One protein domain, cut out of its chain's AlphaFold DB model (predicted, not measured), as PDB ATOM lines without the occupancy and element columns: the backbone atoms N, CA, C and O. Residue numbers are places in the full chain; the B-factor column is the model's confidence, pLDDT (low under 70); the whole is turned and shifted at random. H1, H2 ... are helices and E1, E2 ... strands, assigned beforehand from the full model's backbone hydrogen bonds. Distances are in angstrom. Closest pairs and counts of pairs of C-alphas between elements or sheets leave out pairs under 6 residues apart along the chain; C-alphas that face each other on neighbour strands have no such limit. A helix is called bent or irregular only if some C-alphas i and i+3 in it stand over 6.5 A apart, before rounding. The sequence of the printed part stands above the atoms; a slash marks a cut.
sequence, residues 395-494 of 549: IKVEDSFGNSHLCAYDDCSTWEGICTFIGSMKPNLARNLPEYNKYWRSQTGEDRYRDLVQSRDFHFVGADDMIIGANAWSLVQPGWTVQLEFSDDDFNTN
ATOM      1  N   ILE A 395     -54.003 -42.945  16.208       96.12
ATOM      2  CA  ILE A 395     -54.392 -43.562  14.942       96.12
ATOM      3  C   ILE A 395     -53.427 -44.720  14.694       96.12
ATOM      4  O   ILE A 395     -52.204 -44.549  14.746       96.12
ATOM      5  N   LYS A 396     -53.967 -45.906  14.410       96.50
ATOM      6  CA  LYS A 396     -53.171 -47.048  13.965       96.50
ATOM      7  C   LYS A 396     -53.011 -46.963  12.449       96.50
ATOM      8  O   LYS A 396     -53.976 -47.116  11.710       96.50
ATOM      9  N   VAL A 397     -51.795 -46.723  11.988       96.12
ATOM     10  CA  VAL A 397     -51.453 -46.649  10.567       96.12
ATOM     11  C   VAL A 397     -50.767 -47.947  10.168       96.12
ATOM     12  O   VAL A 397     -49.676 -48.246  10.648       96.12
ATOM     13  N   GLU A 398     -51.398 -48.743   9.317       94.94
ATOM     14  CA  GLU A 398     -50.767 -49.909   8.705       94.94
ATOM     15  C   GLU A 398     -50.057 -49.468   7.429       94.94
ATOM     16  O   GLU A 398     -50.688 -48.942   6.519       94.94
ATOM     17  N   ASP A 399     -48.737 -49.627   7.370       93.69
ATOM     18  CA  ASP A 399     -47.985 -49.288   6.165       93.69
ATOM     19  C   ASP A 399     -48.293 -50.265   5.014       93.69
ATOM     20  O   ASP A 399     -48.910 -51.324   5.185       93.69
ATOM     21  N   SER A 400     -47.816 -49.930   3.818       90.19
ATOM     22  CA  SER A 400     -48.013 -50.743   2.615       90.19
ATOM     23  C   SER A 400     -47.307 -52.111   2.669       90.19
ATOM     24  O   SER A 400     -47.520 -52.955   1.794       90.19
ATOM     25  N   PHE A 401     -46.505 -52.367   3.712       88.00
ATOM     26  CA  PHE A 401     -45.831 -53.632   4.020       88.00
ATOM     27  C   PHE A 401     -46.579 -54.462   5.076       88.00
ATOM     28  O   PHE A 401     -46.197 -55.603   5.340       88.00
ATOM     29  N   GLY A 402     -47.642 -53.917   5.674       88.88
ATOM     30  CA  GLY A 402     -48.419 -54.553   6.737       88.88
ATOM     31  C   GLY A 402     -47.840 -54.371   8.140       88.88
ATOM     32  O   GLY A 402     -48.285 -55.046   9.069       88.88
ATOM     33  N   ASN A 403     -46.863 -53.478   8.336       91.75
ATOM     34  CA  ASN A 403     -46.436 -53.105   9.680       91.75
ATOM     35  C   ASN A 403     -47.387 -52.055  10.247       91.75
ATOM     36  O   ASN A 403     -47.682 -51.048   9.607       91.75
ATOM     37  N   SER A 404     -47.820 -52.258  11.486       93.38
ATOM     38  CA  SER A 404     -48.613 -51.265  12.201       93.38
ATOM     39  C   SER A 404     -47.719 -50.269  12.933       93.38
ATOM     40  O   SER A 404     -46.849 -50.649  13.721       93.38
ATOM     41  N   HIS A 405     -48.005 -48.992  12.731       94.62
ATOM     42  CA  HIS A 405     -47.404 -47.861  13.421       94.62
ATOM     43  C   HIS A 405     -48.501 -47.112  14.179       94.62
ATOM     44  O   HIS A 405     -49.644 -47.052  13.735       94.62
ATOM     45  N   LEU A 406     -48.176 -46.568  15.348       95.69
ATOM     46  CA  LEU A 406     -49.102 -45.740  16.119       95.69
ATOM     47  C   LEU A 406     -48.676 -44.282  15.953       95.69
ATOM     48  O   LEU A 406     -47.542 -43.946  16.298       95.69
ATOM     49  N   CYS A 407     -49.568 -43.440  15.429       95.69
ATOM     50  CA  CYS A 407     -49.391 -41.990  15.404       95.69
ATOM     51  C   CYS A 407     -50.283 -41.343  16.462       95.69
ATOM     52  O   CYS A 407     -51.457 -41.708  16.574       95.69
ATOM     53  N   ALA A 408     -49.747 -40.396  17.233       96.38
ATOM     54  CA  ALA A 408     -50.570 -39.586  18.119       96.38
ATOM     55  C   ALA A 408     -51.544 -38.761  17.266       96.38
ATOM     56  O   ALA A 408     -51.147 -38.173  16.259       96.38
ATOM     57  N   TYR A 409     -52.821 -38.738  17.642       96.31
ATOM     58  CA  TYR A 409     -53.846 -38.058  16.855       96.31
ATOM     59  C   TYR A 409     -53.534 -36.570  16.686       96.31
ATOM     60  O   TYR A 409     -53.707 -36.045  15.595       96.31
ATOM     61  N   ASP A 410     -53.002 -35.910  17.716       96.00
ATOM     62  CA  ASP A 410     -52.647 -34.489  17.652       96.00
ATOM     63  C   ASP A 410     -51.615 -34.199  16.545       96.00
ATOM     64  O   ASP A 410     -51.802 -33.271  15.755       96.00
ATOM     65  N   ASP A 411     -50.602 -35.064  16.408       95.69
ATOM     66  CA  ASP A 411     -49.550 -34.964  15.385       95.69
ATOM     67  C   ASP A 411     -50.054 -35.324  13.977       95.69
ATOM     68  O   ASP A 411     -49.516 -34.852  12.975       95.69
ATOM     69  N   CYS A 412     -51.100 -36.150  13.893       96.31
ATOM     70  CA  CYS A 412     -51.680 -36.656  12.648       96.31
ATOM     71  C   CYS A 412     -53.090 -36.110  12.358       96.31
ATOM     72  O   CYS A 412     -53.777 -36.639  11.491       96.31
ATOM     73  N   SER A 413     -53.536 -35.054  13.039       95.38
ATOM     74  CA  SER A 413     -54.896 -34.496  12.898       95.38
ATOM     75  C   SER A 413     -55.103 -33.747  11.575       95.38
ATOM     76  O   SER A 413     -56.230 -33.541  11.123       95.38
ATOM     77  N   THR A 414     -54.005 -33.364  10.923       97.00
ATOM     78  CA  THR A 414     -53.974 -32.698   9.615       97.00
ATOM     79  C   THR A 414     -53.325 -33.597   8.569       97.00
ATOM     80  O   THR A 414     -52.551 -34.497   8.904       97.00
ATOM     81  N   TRP A 415     -53.615 -33.340   7.290       95.44
ATOM     82  CA  TRP A 415     -53.002 -34.087   6.190       95.44
ATOM     83  C   TRP A 415     -51.474 -33.918   6.173       95.44
ATOM     84  O   TRP A 415     -50.725 -34.877   6.021       95.44
ATOM     85  N   GLU A 416     -50.990 -32.701   6.407       96.25
ATOM     86  CA  GLU A 416     -49.564 -32.392   6.510       96.25
ATOM     87  C   GLU A 416     -48.897 -33.137   7.677       96.25
ATOM     88  O   GLU A 416     -47.771 -33.630   7.536       96.25
ATOM     89  N   GLY A 417     -49.600 -33.258   8.806       96.38
ATOM     90  CA  GLY A 417     -49.154 -34.014   9.973       96.38
ATOM     91  C   GLY A 417     -48.930 -35.489   9.652       96.38
ATOM     92  O   GLY A 417     -47.833 -36.013   9.859       96.38
ATOM     93  N   ILE A 418     -49.919 -36.143   9.031       96.31
ATOM     94  CA  ILE A 418     -49.773 -37.548   8.631       96.31
ATOM     95  C   ILE A 418     -48.717 -37.740   7.532       96.31
ATOM     96  O   ILE A 418     -47.942 -38.690   7.609       96.31
ATOM     97  N   CYS A 419     -48.595 -36.836   6.553       93.75
ATOM     98  CA  CYS A 419     -47.514 -36.892   5.559       93.75
ATOM     99  C   CYS A 419     -46.131 -36.845   6.226       93.75
ATOM    100  O   CYS A 419     -45.229 -37.597   5.854       93.75
ATOM    101  N   THR A 420     -45.970 -35.985   7.235       93.81
ATOM    102  CA  THR A 420     -44.727 -35.870   8.009       93.81
ATOM    103  C   THR A 420     -44.454 -37.153   8.790       93.81
ATOM    104  O   THR A 420     -43.332 -37.663   8.770       93.81
ATOM    105  N   PHE A 421     -45.489 -37.728   9.410       95.31
ATOM    106  CA  PHE A 421     -45.403 -39.020  10.080       95.31
ATOM    107  C   PHE A 421     -44.959 -40.128   9.113       95.31
ATOM    108  O   PHE A 421     -43.999 -40.833   9.421       95.31
ATOM    109  N   ILE A 422     -45.555 -40.230   7.919       93.75
ATOM    110  CA  ILE A 422     -45.155 -41.199   6.881       93.75
ATOM    111  C   ILE A 422     -43.709 -40.999   6.437       93.75
ATOM    112  O   ILE A 422     -42.969 -41.975   6.322       93.75
ATOM    113  N   GLY A 423     -43.281 -39.751   6.235       90.12
ATOM    114  CA  GLY A 423     -41.890 -39.439   5.901       90.12
ATOM    115  C   GLY A 423     -40.905 -39.834   7.007       90.12
ATOM    116  O   GLY A 423     -39.746 -40.134   6.727       90.12
ATOM    117  N   SER A 424     -41.365 -39.871   8.263       90.44
ATOM    118  CA  SER A 424     -40.575 -40.320   9.414       90.44
ATOM    119  C   SER A 424     -40.597 -41.838   9.624       90.44
ATOM    120  O   SER A 424     -39.712 -42.371  10.306       90.44
ATOM    121  N   MET A 425     -41.579 -42.545   9.046       88.88
ATOM    122  CA  MET A 425     -41.645 -43.999   9.103       88.88
ATOM    123  C   MET A 425     -40.426 -44.549   8.373       88.88
ATOM    124  O   MET A 425     -40.360 -44.545   7.149       88.88
ATOM    125  N   LYS A 426     -39.437 -45.039   9.127       73.69
ATOM    126  CA  LYS A 426     -38.388 -45.871   8.543       73.69
ATOM    127  C   LYS A 426     -39.047 -47.196   8.192       73.69
ATOM    128  O   LYS A 426     -39.433 -47.905   9.129       73.69
ATOM    129  N   PRO A 427     -39.200 -47.547   6.904       64.62
ATOM    130  CA  PRO A 427     -39.733 -48.848   6.558       64.62
ATOM    131  C   PRO A 427     -38.827 -49.887   7.225       64.62
ATOM    132  O   PRO A 427     -37.623 -49.951   6.968       64.62
ATOM    133  N   ASN A 428     -39.380 -50.656   8.166       61.66
ATOM    134  CA  ASN A 428     -38.656 -51.711   8.875       61.66
ATOM    135  C   ASN A 428     -38.491 -52.916   7.928       61.66
ATOM    136  O   ASN A 428     -38.933 -54.027   8.205       61.66
ATOM    137  N   LEU A 429     -37.818 -52.687   6.799       54.12
ATOM    138  CA  LEU A 429     -37.520 -53.643   5.726       54.12
ATOM    139  C   LEU A 429     -36.633 -54.805   6.191       54.12
ATOM    140  O   LEU A 429     -36.476 -55.806   5.494       54.12
ATOM    141  N   ALA A 430     -36.035 -54.680   7.376       46.25
ATOM    142  CA  ALA A 430     -34.993 -55.571   7.852       46.25
ATOM    143  C   ALA A 430     -35.469 -56.988   8.208       46.25
ATOM    144  O   ALA A 430     -34.607 -57.835   8.430       46.25
ATOM    145  N   ARG A 431     -36.779 -57.276   8.309       51.12
ATOM    146  CA  ARG A 431     -37.207 -58.536   8.945       51.12
ATOM    147  C   ARG A 431     -37.643 -59.693   8.050       51.12
ATOM    148  O   ARG A 431     -37.274 -60.797   8.424       51.12
ATOM    149  N   ASN A 432     -38.332 -59.537   6.911       50.84
ATOM    150  CA  ASN A 432     -39.096 -60.702   6.411       50.84
ATOM    151  C   ASN A 432     -39.047 -61.095   4.918       50.84
ATOM    152  O   ASN A 432     -39.677 -62.097   4.603       50.84
ATOM    153  N   LEU A 433     -38.291 -60.458   4.006       57.72
ATOM    154  CA  LEU A 433     -38.100 -61.019   2.645       57.72
ATOM    155  C   LEU A 433     -36.664 -60.840   2.093       57.72
ATOM    156  O   LEU A 433     -36.223 -59.704   1.877       57.72
ATOM    157  N   PRO A 434     -35.924 -61.937   1.818       61.50
ATOM    158  CA  PRO A 434     -34.589 -61.896   1.207       61.50
ATOM    159  C   PRO A 434     -34.570 -61.293  -0.206       61.50
ATOM    160  O   PRO A 434     -33.653 -60.547  -0.538       61.50
ATOM    161  N   GLU A 435     -35.594 -61.564  -1.018       58.84
ATOM    162  CA  GLU A 435     -35.699 -61.055  -2.396       58.84
ATOM    163  C   GLU A 435     -35.940 -59.539  -2.431       58.84
ATOM    164  O   GLU A 435     -35.404 -58.828  -3.280       58.84
ATOM    165  N   TYR A 436     -36.653 -59.018  -1.431       57.44
ATOM    166  CA  TYR A 436     -37.005 -57.604  -1.331       57.44
ATOM    167  C   TYR A 436     -35.831 -56.723  -0.876       57.44
ATOM    168  O   TYR A 436     -35.665 -55.588  -1.323       57.44
ATOM    169  N   ASN A 437     -34.935 -57.287  -0.058       59.62
ATOM    170  CA  ASN A 437     -33.695 -56.632   0.361       59.62
ATOM    171  C   ASN A 437     -32.764 -56.291  -0.816       59.62
ATOM    172  O   ASN A 437     -31.925 -55.407  -0.672       59.62
ATOM    173  N   LYS A 438     -32.878 -56.965  -1.969       63.50
ATOM    174  CA  LYS A 438     -32.028 -56.685  -3.135       63.50
ATOM    175  C   LYS A 438     -32.463 -55.419  -3.883       63.50
ATOM    176  O   LYS A 438     -31.600 -54.672  -4.326       63.50
ATOM    177  N   TYR A 439     -33.771 -55.172  -3.978       58.50
ATOM    178  CA  TYR A 439     -34.347 -54.000  -4.651       58.50
ATOM    179  C   TYR A 439     -34.288 -52.730  -3.785       58.50
ATOM    180  O   TYR A 439     -34.056 -51.644  -4.296       58.50
ATOM    181  N   TRP A 440     -34.420 -52.857  -2.460       62.44
ATOM    182  CA  TRP A 440     -34.380 -51.698  -1.551       62.44
ATOM    183  C   TRP A 440     -32.985 -51.259  -1.119       62.44
ATOM    184  O   TRP A 440     -32.819 -50.135  -0.659       62.44
ATOM    185  N   ARG A 441     -31.973 -52.127  -1.244       60.75
ATOM    186  CA  ARG A 441     -30.579 -51.761  -0.933       60.75
ATOM    187  C   ARG A 441     -29.892 -50.978  -2.046       60.75
ATOM    188  O   ARG A 441     -28.840 -50.398  -1.786       60.75
ATOM    189  N   SER A 442     -30.436 -50.947  -3.262       64.38
ATOM    190  CA  SER A 442     -30.036 -49.912  -4.213       64.38
ATOM    191  C   SER A 442     -30.608 -48.581  -3.728       64.38
ATOM    192  O   SER A 442     -31.793 -48.518  -3.413       64.38
ATOM    193  N   GLN A 443     -29.781 -47.527  -3.673       58.69
ATOM    194  CA  GLN A 443     -30.175 -46.158  -3.272       58.69
ATOM    195  C   GLN A 443     -31.507 -45.698  -3.899       58.69
ATOM    196  O   GLN A 443     -32.285 -44.992  -3.273       58.69
ATOM    197  N   THR A 444     -31.820 -46.212  -5.087       71.81
ATOM    198  CA  THR A 444     -33.050 -45.966  -5.842       71.81
ATOM    199  C   THR A 444     -34.356 -46.306  -5.115       71.81
ATOM    200  O   THR A 444     -35.367 -45.686  -5.418       71.81
ATOM    201  N   GLY A 445     -34.386 -47.269  -4.185       73.75
ATOM    202  CA  GLY A 445     -35.627 -47.670  -3.503       73.75
ATOM    203  C   GLY A 445     -36.080 -46.670  -2.434       73.75
ATOM    204  O   GLY A 445     -37.246 -46.280  -2.394       73.75
ATOM    205  N   GLU A 446     -35.146 -46.225  -1.590       77.44
ATOM    206  CA  GLU A 446     -35.416 -45.237  -0.538       77.44
ATOM    207  C   GLU A 446     -35.698 -43.851  -1.130       77.44
ATOM    208  O   GLU A 446     -36.620 -43.167  -0.676       77.44
ATOM    209  N   ASP A 447     -34.962 -43.475  -2.179       81.69
ATOM    210  CA  ASP A 447     -35.191 -42.227  -2.906       81.69
ATOM    211  C   ASP A 447     -36.568 -42.240  -3.588       81.69
ATOM    212  O   ASP A 447     -37.354 -41.321  -3.383       81.69
ATOM    213  N   ARG A 448     -36.949 -43.333  -4.267       81.81
ATOM    214  CA  ARG A 448     -38.273 -43.447  -4.905       81.81
ATOM    215  C   ARG A 448     -39.423 -43.449  -3.895       81.81
ATOM    216  O   ARG A 448     -40.453 -42.839  -4.156       81.81
ATOM    217  N   TYR A 449     -39.269 -44.091  -2.734       83.31
ATOM    218  CA  TYR A 449     -40.266 -43.995  -1.659       83.31
ATOM    219  C   TYR A 449     -40.426 -42.554  -1.177       83.31
ATOM    220  O   TYR A 449     -41.542 -42.063  -1.021       83.31
ATOM    221  N   ARG A 450     -39.306 -41.858  -0.964       83.19
ATOM    222  CA  ARG A 450     -39.311 -40.449  -0.576       83.19
ATOM    223  C   ARG A 450     -39.993 -39.588  -1.637       83.19
ATOM    224  O   ARG A 450     -40.813 -38.753  -1.267       83.19
ATOM    225  N   ASP A 451     -39.719 -39.832  -2.912       86.12
ATOM    226  CA  ASP A 451     -40.346 -39.133  -4.034       86.12
ATOM    227  C   ASP A 451     -41.858 -39.386  -4.087       86.12
ATOM    228  O   ASP A 451     -42.627 -38.445  -4.272       86.12
ATOM    229  N   LEU A 452     -42.320 -40.618  -3.849       84.31
ATOM    230  CA  LEU A 452     -43.751 -40.955  -3.773       84.31
ATOM    231  C   LEU A 452     -44.449 -40.257  -2.596       84.31
ATOM    232  O   LEU A 452     -45.540 -39.704  -2.742       84.31
ATOM    233  N   VAL A 453     -43.806 -40.218  -1.426       86.81
ATOM    234  CA  VAL A 453     -44.342 -39.502  -0.259       86.81
ATOM    235  C   VAL A 453     -44.375 -37.988  -0.512       86.81
ATOM    236  O   VAL A 453     -45.357 -37.330  -0.166       86.81
ATOM    237  N   GLN A 454     -43.340 -37.424  -1.142       88.25
ATOM    238  CA  GLN A 454     -43.260 -35.994  -1.463       88.25
ATOM    239  C   GLN A 454     -44.237 -35.574  -2.565       88.25
ATOM    240  O   GLN A 454     -44.868 -34.523  -2.452       88.25
ATOM    241  N   SER A 455     -44.403 -36.403  -3.594       88.75
ATOM    242  CA  SER A 455     -45.394 -36.210  -4.662       88.75
ATOM    243  C   SER A 455     -46.830 -36.456  -4.196       88.75
ATOM    244  O   SER A 455     -47.764 -36.124  -4.922       88.75
ATOM    245  N   ARG A 456     -47.014 -36.956  -2.962       89.88
ATOM    246  CA  ARG A 456     -48.312 -37.300  -2.365       89.88
ATOM    247  C   ARG A 456     -49.066 -38.348  -3.190       89.88
ATOM    248  O   ARG A 456     -50.294 -38.336  -3.225       89.88
ATOM    249  N   ASP A 457     -48.331 -39.257  -3.827       90.38
ATOM    250  CA  ASP A 457     -48.887 -40.300  -4.691       90.38
ATOM    251  C   ASP A 457     -49.277 -41.558  -3.894       90.38
ATOM    252  O   ASP A 457     -48.791 -42.675  -4.097       90.38
ATOM    253  N   PHE A 458     -50.126 -41.338  -2.892       93.69
ATOM    254  CA  PHE A 458     -50.661 -42.366  -2.013       93.69
ATOM    255  C   PHE A 458     -52.020 -41.938  -1.452       93.69
ATOM    256  O   PHE A 458     -52.384 -40.760  -1.430       93.69
ATOM    257  N   HIS A 459     -52.769 -42.908  -0.950       94.88
ATOM    258  CA  HIS A 459     -54.005 -42.690  -0.213       94.88
ATOM    259  C   HIS A 459     -54.064 -43.620   0.998       94.88
ATOM    260  O   HIS A 459     -53.259 -44.539   1.143       94.88
ATOM    261  N   PHE A 460     -55.017 -43.364   1.890       95.88
ATOM    262  CA  PHE A 460     -55.316 -44.273   2.986       95.88
ATOM    263  C   PHE A 460     -56.610 -45.027   2.724       95.88
ATOM    264  O   PHE A 460     -57.534 -44.487   2.125       95.88
ATOM    265  N   VAL A 461     -56.706 -46.249   3.225       94.25
ATOM    266  CA  VAL A 461     -57.926 -47.050   3.240       94.25
ATOM    267  C   VAL A 461     -58.350 -47.212   4.695       94.25
ATOM    268  O   VAL A 461     -57.619 -47.772   5.508       94.25
ATOM    269  N   GLY A 462     -59.489 -46.627   5.055       92.88
ATOM    270  CA  GLY A 462     -60.075 -46.751   6.389       92.88
ATOM    271  C   GLY A 462     -60.885 -48.037   6.555       92.88
ATOM    272  O   GLY A 462     -60.840 -48.942   5.722       92.88
ATOM    273  N   ALA A 463     -61.684 -48.090   7.622       84.69
ATOM    274  CA  ALA A 463     -62.698 -49.130   7.779       84.69
ATOM    275  C   ALA A 463     -63.665 -49.143   6.575       84.69
ATOM    276  O   ALA A 463     -63.916 -48.106   5.955       84.69
ATOM    277  N   ASP A 464     -64.191 -50.326   6.252       84.44
ATOM    278  CA  ASP A 464     -65.122 -50.557   5.138       84.44
ATOM    279  C   ASP A 464     -64.570 -50.174   3.751       84.44
ATOM    280  O   ASP A 464     -65.320 -49.749   2.872       84.44
ATOM    281  N   ASP A 465     -63.252 -50.296   3.554       83.38
ATOM    282  CA  ASP A 465     -62.567 -49.971   2.295       83.38
ATOM    283  C   ASP A 465     -62.741 -48.510   1.837       83.38
ATOM    284  O   ASP A 465     -62.613 -48.182   0.653       83.38
ATOM    285  N   MET A 466     -63.054 -47.597   2.763       87.31
ATOM    286  CA  MET A 466     -63.218 -46.188   2.426       87.31
ATOM    287  C   MET A 466     -61.864 -45.565   2.091       87.31
ATOM    288  O   MET A 466     -60.990 -45.480   2.950       87.31
ATOM    289  N   ILE A 467     -61.720 -45.043   0.873       90.56
ATOM    290  CA  ILE A 467     -60.504 -44.333   0.478       90.56
ATOM    291  C   ILE A 467     -60.504 -42.905   1.044       90.56
ATOM    292  O   ILE A 467     -61.412 -42.106   0.800       90.56
ATOM    293  N   ILE A 468     -59.456 -42.585   1.795       95.00
ATOM    294  CA  ILE A 468     -59.222 -41.336   2.513       95.00
ATOM    295  C   ILE A 468     -58.015 -40.638   1.878       95.00
ATOM    296  O   ILE A 468     -56.861 -40.992   2.118       95.00
ATOM    297  N   GLY A 469     -58.292 -39.636   1.044       92.31
ATOM    298  CA  GLY A 469     -57.281 -38.702   0.534       92.31
ATOM    299  C   GLY A 469     -57.190 -37.423   1.373       92.31
ATOM    300  O   GLY A 469     -57.945 -37.247   2.332       92.31
ATOM    301  N   ALA A 470     -56.337 -36.485   0.951       92.50
ATOM    302  CA  ALA A 470     -56.087 -35.214   1.647       92.50
ATOM    303  C   ALA A 470     -57.359 -34.469   2.083       92.50
ATOM    304  O   ALA A 470     -57.508 -34.085   3.240       92.50
ATOM    305  N   ASN A 471     -58.332 -34.353   1.177       87.38
ATOM    306  CA  ASN A 471     -59.577 -33.613   1.414       87.38
ATOM    307  C   ASN A 471     -60.555 -34.322   2.369       87.38
ATOM    308  O   ASN A 471     -61.564 -33.738   2.760       87.38
ATOM    309  N   ALA A 472     -60.313 -35.596   2.684       91.31
ATOM    310  CA  ALA A 472     -61.157 -36.417   3.548       91.31
ATOM    311  C   ALA A 472     -60.472 -36.774   4.876       91.31
ATOM    312  O   ALA A 472     -61.102 -37.400   5.724       91.31
ATOM    313  N   TRP A 473     -59.214 -36.370   5.071       95.38
ATOM    314  CA  TRP A 473     -58.430 -36.740   6.247       95.38
ATOM    315  C   TRP A 473     -59.028 -36.236   7.564       95.38
ATOM    316  O   TRP A 473     -58.977 -36.934   8.568       95.38
ATOM    317  N   SER A 474     -59.712 -35.088   7.543       93.50
ATOM    318  CA  SER A 474     -60.431 -34.545   8.706       93.50
ATOM    319  C   SER A 474     -61.570 -35.435   9.226       93.50
ATOM    320  O   SER A 474     -62.136 -35.149  10.280       93.50
ATOM    321  N   LEU A 475     -61.938 -36.497   8.499       91.31
ATOM    322  CA  LEU A 475     -62.914 -37.493   8.942       91.31
ATOM    323  C   LEU A 475     -62.299 -38.573   9.840       91.31
ATOM    324  O   LEU A 475     -63.048 -39.235  10.557       91.31
ATOM    325  N   VAL A 476     -60.976 -38.764   9.801       95.31
ATOM    326  CA  VAL A 476     -60.281 -39.756  10.627       95.31
ATOM    327  C   VAL A 476     -60.407 -39.343  12.088       95.31
ATOM    328  O   VAL A 476     -60.164 -38.192  12.431       95.31
ATOM    329  N   GLN A 477     -60.819 -40.276  12.945       94.62
ATOM    330  CA  GLN A 477     -60.955 -40.052  14.384       94.62
ATOM    331  C   GLN A 477     -59.891 -40.853  15.145       94.62
ATOM    332  O   GLN A 477     -59.375 -41.848  14.620       94.62
ATOM    333  N   PRO A 478     -59.574 -40.468  16.391       96.19
ATOM    334  CA  PRO A 478     -58.771 -41.312  17.263       96.19
ATOM    335  C   PRO A 478     -59.349 -42.735  17.376       96.19
ATOM    336  O   PRO A 478     -60.563 -42.938  17.332       96.19
ATOM    337  N   GLY A 479     -58.474 -43.735  17.475       93.88
ATOM    338  CA  GLY A 479     -58.826 -45.157  17.503       93.88
ATOM    339  C   GLY A 479     -59.023 -45.801  16.125       93.88
ATOM    340  O   GLY A 479     -59.144 -47.024  16.036       93.88
ATOM    341  N   TRP A 480     -59.031 -45.024  15.036       95.56
ATOM    342  CA  TRP A 480     -59.147 -45.585  13.689       95.56
ATOM    343  C   TRP A 480     -57.901 -46.376  13.293       95.56
ATOM    344  O   TRP A 480     -56.771 -46.017  13.631       95.56
ATOM    345  N   THR A 481     -58.126 -47.446  12.525       95.56
ATOM    346  CA  THR A 481     -57.071 -48.123  11.769       95.56
ATOM    347  C   THR A 481     -57.183 -47.708  10.311       95.56
ATOM    348  O   THR A 481     -58.249 -47.845   9.714       95.56
ATOM    349  N   VAL A 482     -56.098 -47.176   9.758       96.31
ATOM    350  CA  VAL A 482     -56.002 -46.774   8.354       96.31
ATOM    351  C   VAL A 482     -54.824 -47.483   7.705       96.31
ATOM    352  O   VAL A 482     -53.772 -47.630   8.323       96.31
ATOM    353  N   GLN A 483     -54.992 -47.919   6.466       95.88
ATOM    354  CA  GLN A 483     -53.974 -48.627   5.705       95.88
ATOM    355  C   GLN A 483     -53.411 -47.724   4.608       95.88
ATOM    356  O   GLN A 483     -54.169 -47.163   3.828       95.88
ATOM    357  N   LEU A 484     -52.093 -47.557   4.560       95.56
ATOM    358  CA  LEU A 484     -51.397 -46.772   3.544       95.56
ATOM    359  C   LEU A 484     -51.262 -47.579   2.249       95.56
ATOM    360  O   LEU A 484     -50.725 -48.688   2.255       95.56
ATOM    361  N   GLU A 485     -51.692 -46.983   1.143       94.31
ATOM    362  CA  GLU A 485     -51.667 -47.585  -0.183       94.31
ATOM    363  C   GLU A 485     -51.069 -46.594  -1.184       94.31
ATOM    364  O   GLU A 485     -51.535 -45.463  -1.329       94.31
ATOM    365  N   PHE A 486     -50.000 -47.011  -1.859       93.19
ATOM    366  CA  PHE A 486     -49.374 -46.223  -2.918       93.19
ATOM    367  C   PHE A 486     -50.103 -46.449  -4.242       93.19
ATOM    368  O   PHE A 486     -50.668 -47.517  -4.472       93.19
ATOM    369  N   SER A 487     -50.062 -45.466  -5.135       88.81
ATOM    370  CA  SER A 487     -50.534 -45.637  -6.517       88.81
ATOM    371  C   SER A 487     -49.718 -46.677  -7.289       88.81
ATOM    372  O   SER A 487     -50.234 -47.346  -8.181       88.81
ATOM    373  N   ASP A 488     -48.447 -46.826  -6.922       85.62
ATOM    374  CA  ASP A 488     -47.527 -47.804  -7.484       85.62
ATOM    375  C   ASP A 488     -47.639 -49.156  -6.758       85.62
ATOM    376  O   ASP A 488     -47.320 -49.292  -5.570       85.62
ATOM    377  N   ASP A 489     -48.091 -50.177  -7.486       83.62
ATOM    378  CA  ASP A 489     -48.332 -51.525  -6.968       83.62
ATOM    379  C   ASP A 489     -47.080 -52.222  -6.425       83.62
ATOM    380  O   ASP A 489     -47.192 -53.074  -5.532       83.62
ATOM    381  N   ASP A 490     -45.887 -51.828  -6.875       84.38
ATOM    382  CA  ASP A 490     -44.625 -52.400  -6.400       84.38
ATOM    383  C   ASP A 490     -44.342 -52.056  -4.924       84.38
ATOM    384  O   ASP A 490     -43.611 -52.776  -4.227       84.38
ATOM    385  N   PHE A 491     -44.966 -50.988  -4.413       85.19
ATOM    386  CA  PHE A 491     -44.839 -50.539  -3.026       85.19
ATOM    387  C   PHE A 491     -45.912 -51.126  -2.100       85.19
ATOM    388  O   PHE A 491     -45.773 -51.045  -0.879       85.19
ATOM    389  N   ASN A 492     -46.933 -51.793  -2.647       89.75
ATOM    390  CA  ASN A 492     -48.051 -52.385  -1.909       89.75
ATOM    391  C   ASN A 492     -47.824 -53.879  -1.656       89.75
ATOM    392  O   ASN A 492     -48.485 -54.753  -2.220       89.75
ATOM    393  N   THR A 493     -46.836 -54.202  -0.823       85.31
ATOM    394  CA  THR A 493     -46.389 -55.592  -0.618       85.31
ATOM    395  C   THR A 493     -47.134 -56.357   0.464       85.31
ATOM    396  O   THR A 493     -46.929 -57.567   0.578       85.31
ATOM    397  N   ASN A 494     -48.010 -55.700   1.225       85.00
ATOM    398  CA  ASN A 494     -48.822 -56.358   2.236       85.00
ATOM    399  C   ASN A 494     -49.596 -57.533   1.590       85.00
ATOM    400  O   ASN A 494     -50.450 -57.311   0.726       85.00
TER     401      ASN A 494
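AT A GLANCE: This is residues 395 to 494 of the 549 residues of an uncharacterized protein of Pestalotiopsis fici (strain W106-1 / CGMCC3.15140) (UniProt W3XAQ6). A small, strongly twisted sheet of four strands has H2 packed beside it, mostly near E2, with the short helices H1 and H5 grazing the sheet. From H2, the helix H4 reaches away from this body to H3 at the far end, and the long link from H2 to H3 closes a wide loop, of which residues 430 to 435 stick out. The printed part has 100 residues, with named elements in the order E1, E2, H1, H2, H3, H4, E3, H5, E4; the sheet runs E2, E1, E4, E3 and is mixed, and the class is mixed, helices and strands. The whole is compact by its radius of gyration of the C-alphas, 13.4 A, yet elongated in outline, spanning 38 by 24 by 22 A.

IN THESE COORDINATES: In the sheet, E2 is residues 404 to 408, 13.2 A long, and E1 is residues 395 to 398, beginning at C-alpha 395 (-54.392, -43.562, 14.942). E4, residues 481 to 486, is 16.7 A long and ends at C-alpha 486 (-49.374, -46.223, -2.918); E3 is residues 458 to 461. H1 is residues 409 to 412, H2 residues 415 to 424 with 14.3 A, H3 residues 436 to 440, and H5 residues 470 to 475. H4, residues 443 to 455, is 18.2 A long and begins at C-alpha 443 (-30.175, -46.158, -3.272).

HOW THE PARTS SIT: E1 and E4 are parallel, with N 398 and O 482 2.8 A apart. E1 and E2 form an antiparallel hairpin, with N 397 and O 405 at 2.8 A. E4 and E3 are antiparallel, with N 461 and O 483 at 2.8 A. H2 is on the sheet at a height of 6.2 A, over none of its strands. H1 only just is on the sheet, with 5 pairs of C-alphas within 10 A, and only grazes it; H5 only grazes it too. H1 and H2 touch only at the corner, the C-alphas of Cys 412 and Ile 418 being closest at 4.5 A. H2 and H5 only just touch, with 3 pairs of C-alphas within 8 A, closest Trp 415 and Ala 470 at 5.6 A. H4 touches H2 with residues 450 to 453 alone, at a shallow tilt of 9 degrees, opposite ways; the closest C-alphas, Gly 423 and Val 453, are 6.6 A apart. H3 and H4 are close but not clearly touching, with C-alphas 439 and 445 closest at 6.6 A. Each O i to N i+4 pair is within hydrogen-bond range in H2, H3 and H4; H1 is too short for one, and irregular H5, where C-alphas 471 and 474 are 7.4 A apart, has 0 of 2, against 2 of 3 O i to N i+3 pairs.

THE WHOLE: The C-alphas farthest apart, of Pro 434 and Ser 474, are 38.4 A apart. The printed part has no cut, and its one long link is H2 to H3, 11 residues. Mean pLDDT of the printed part is 85.3, with residues 427 to 443 under 70.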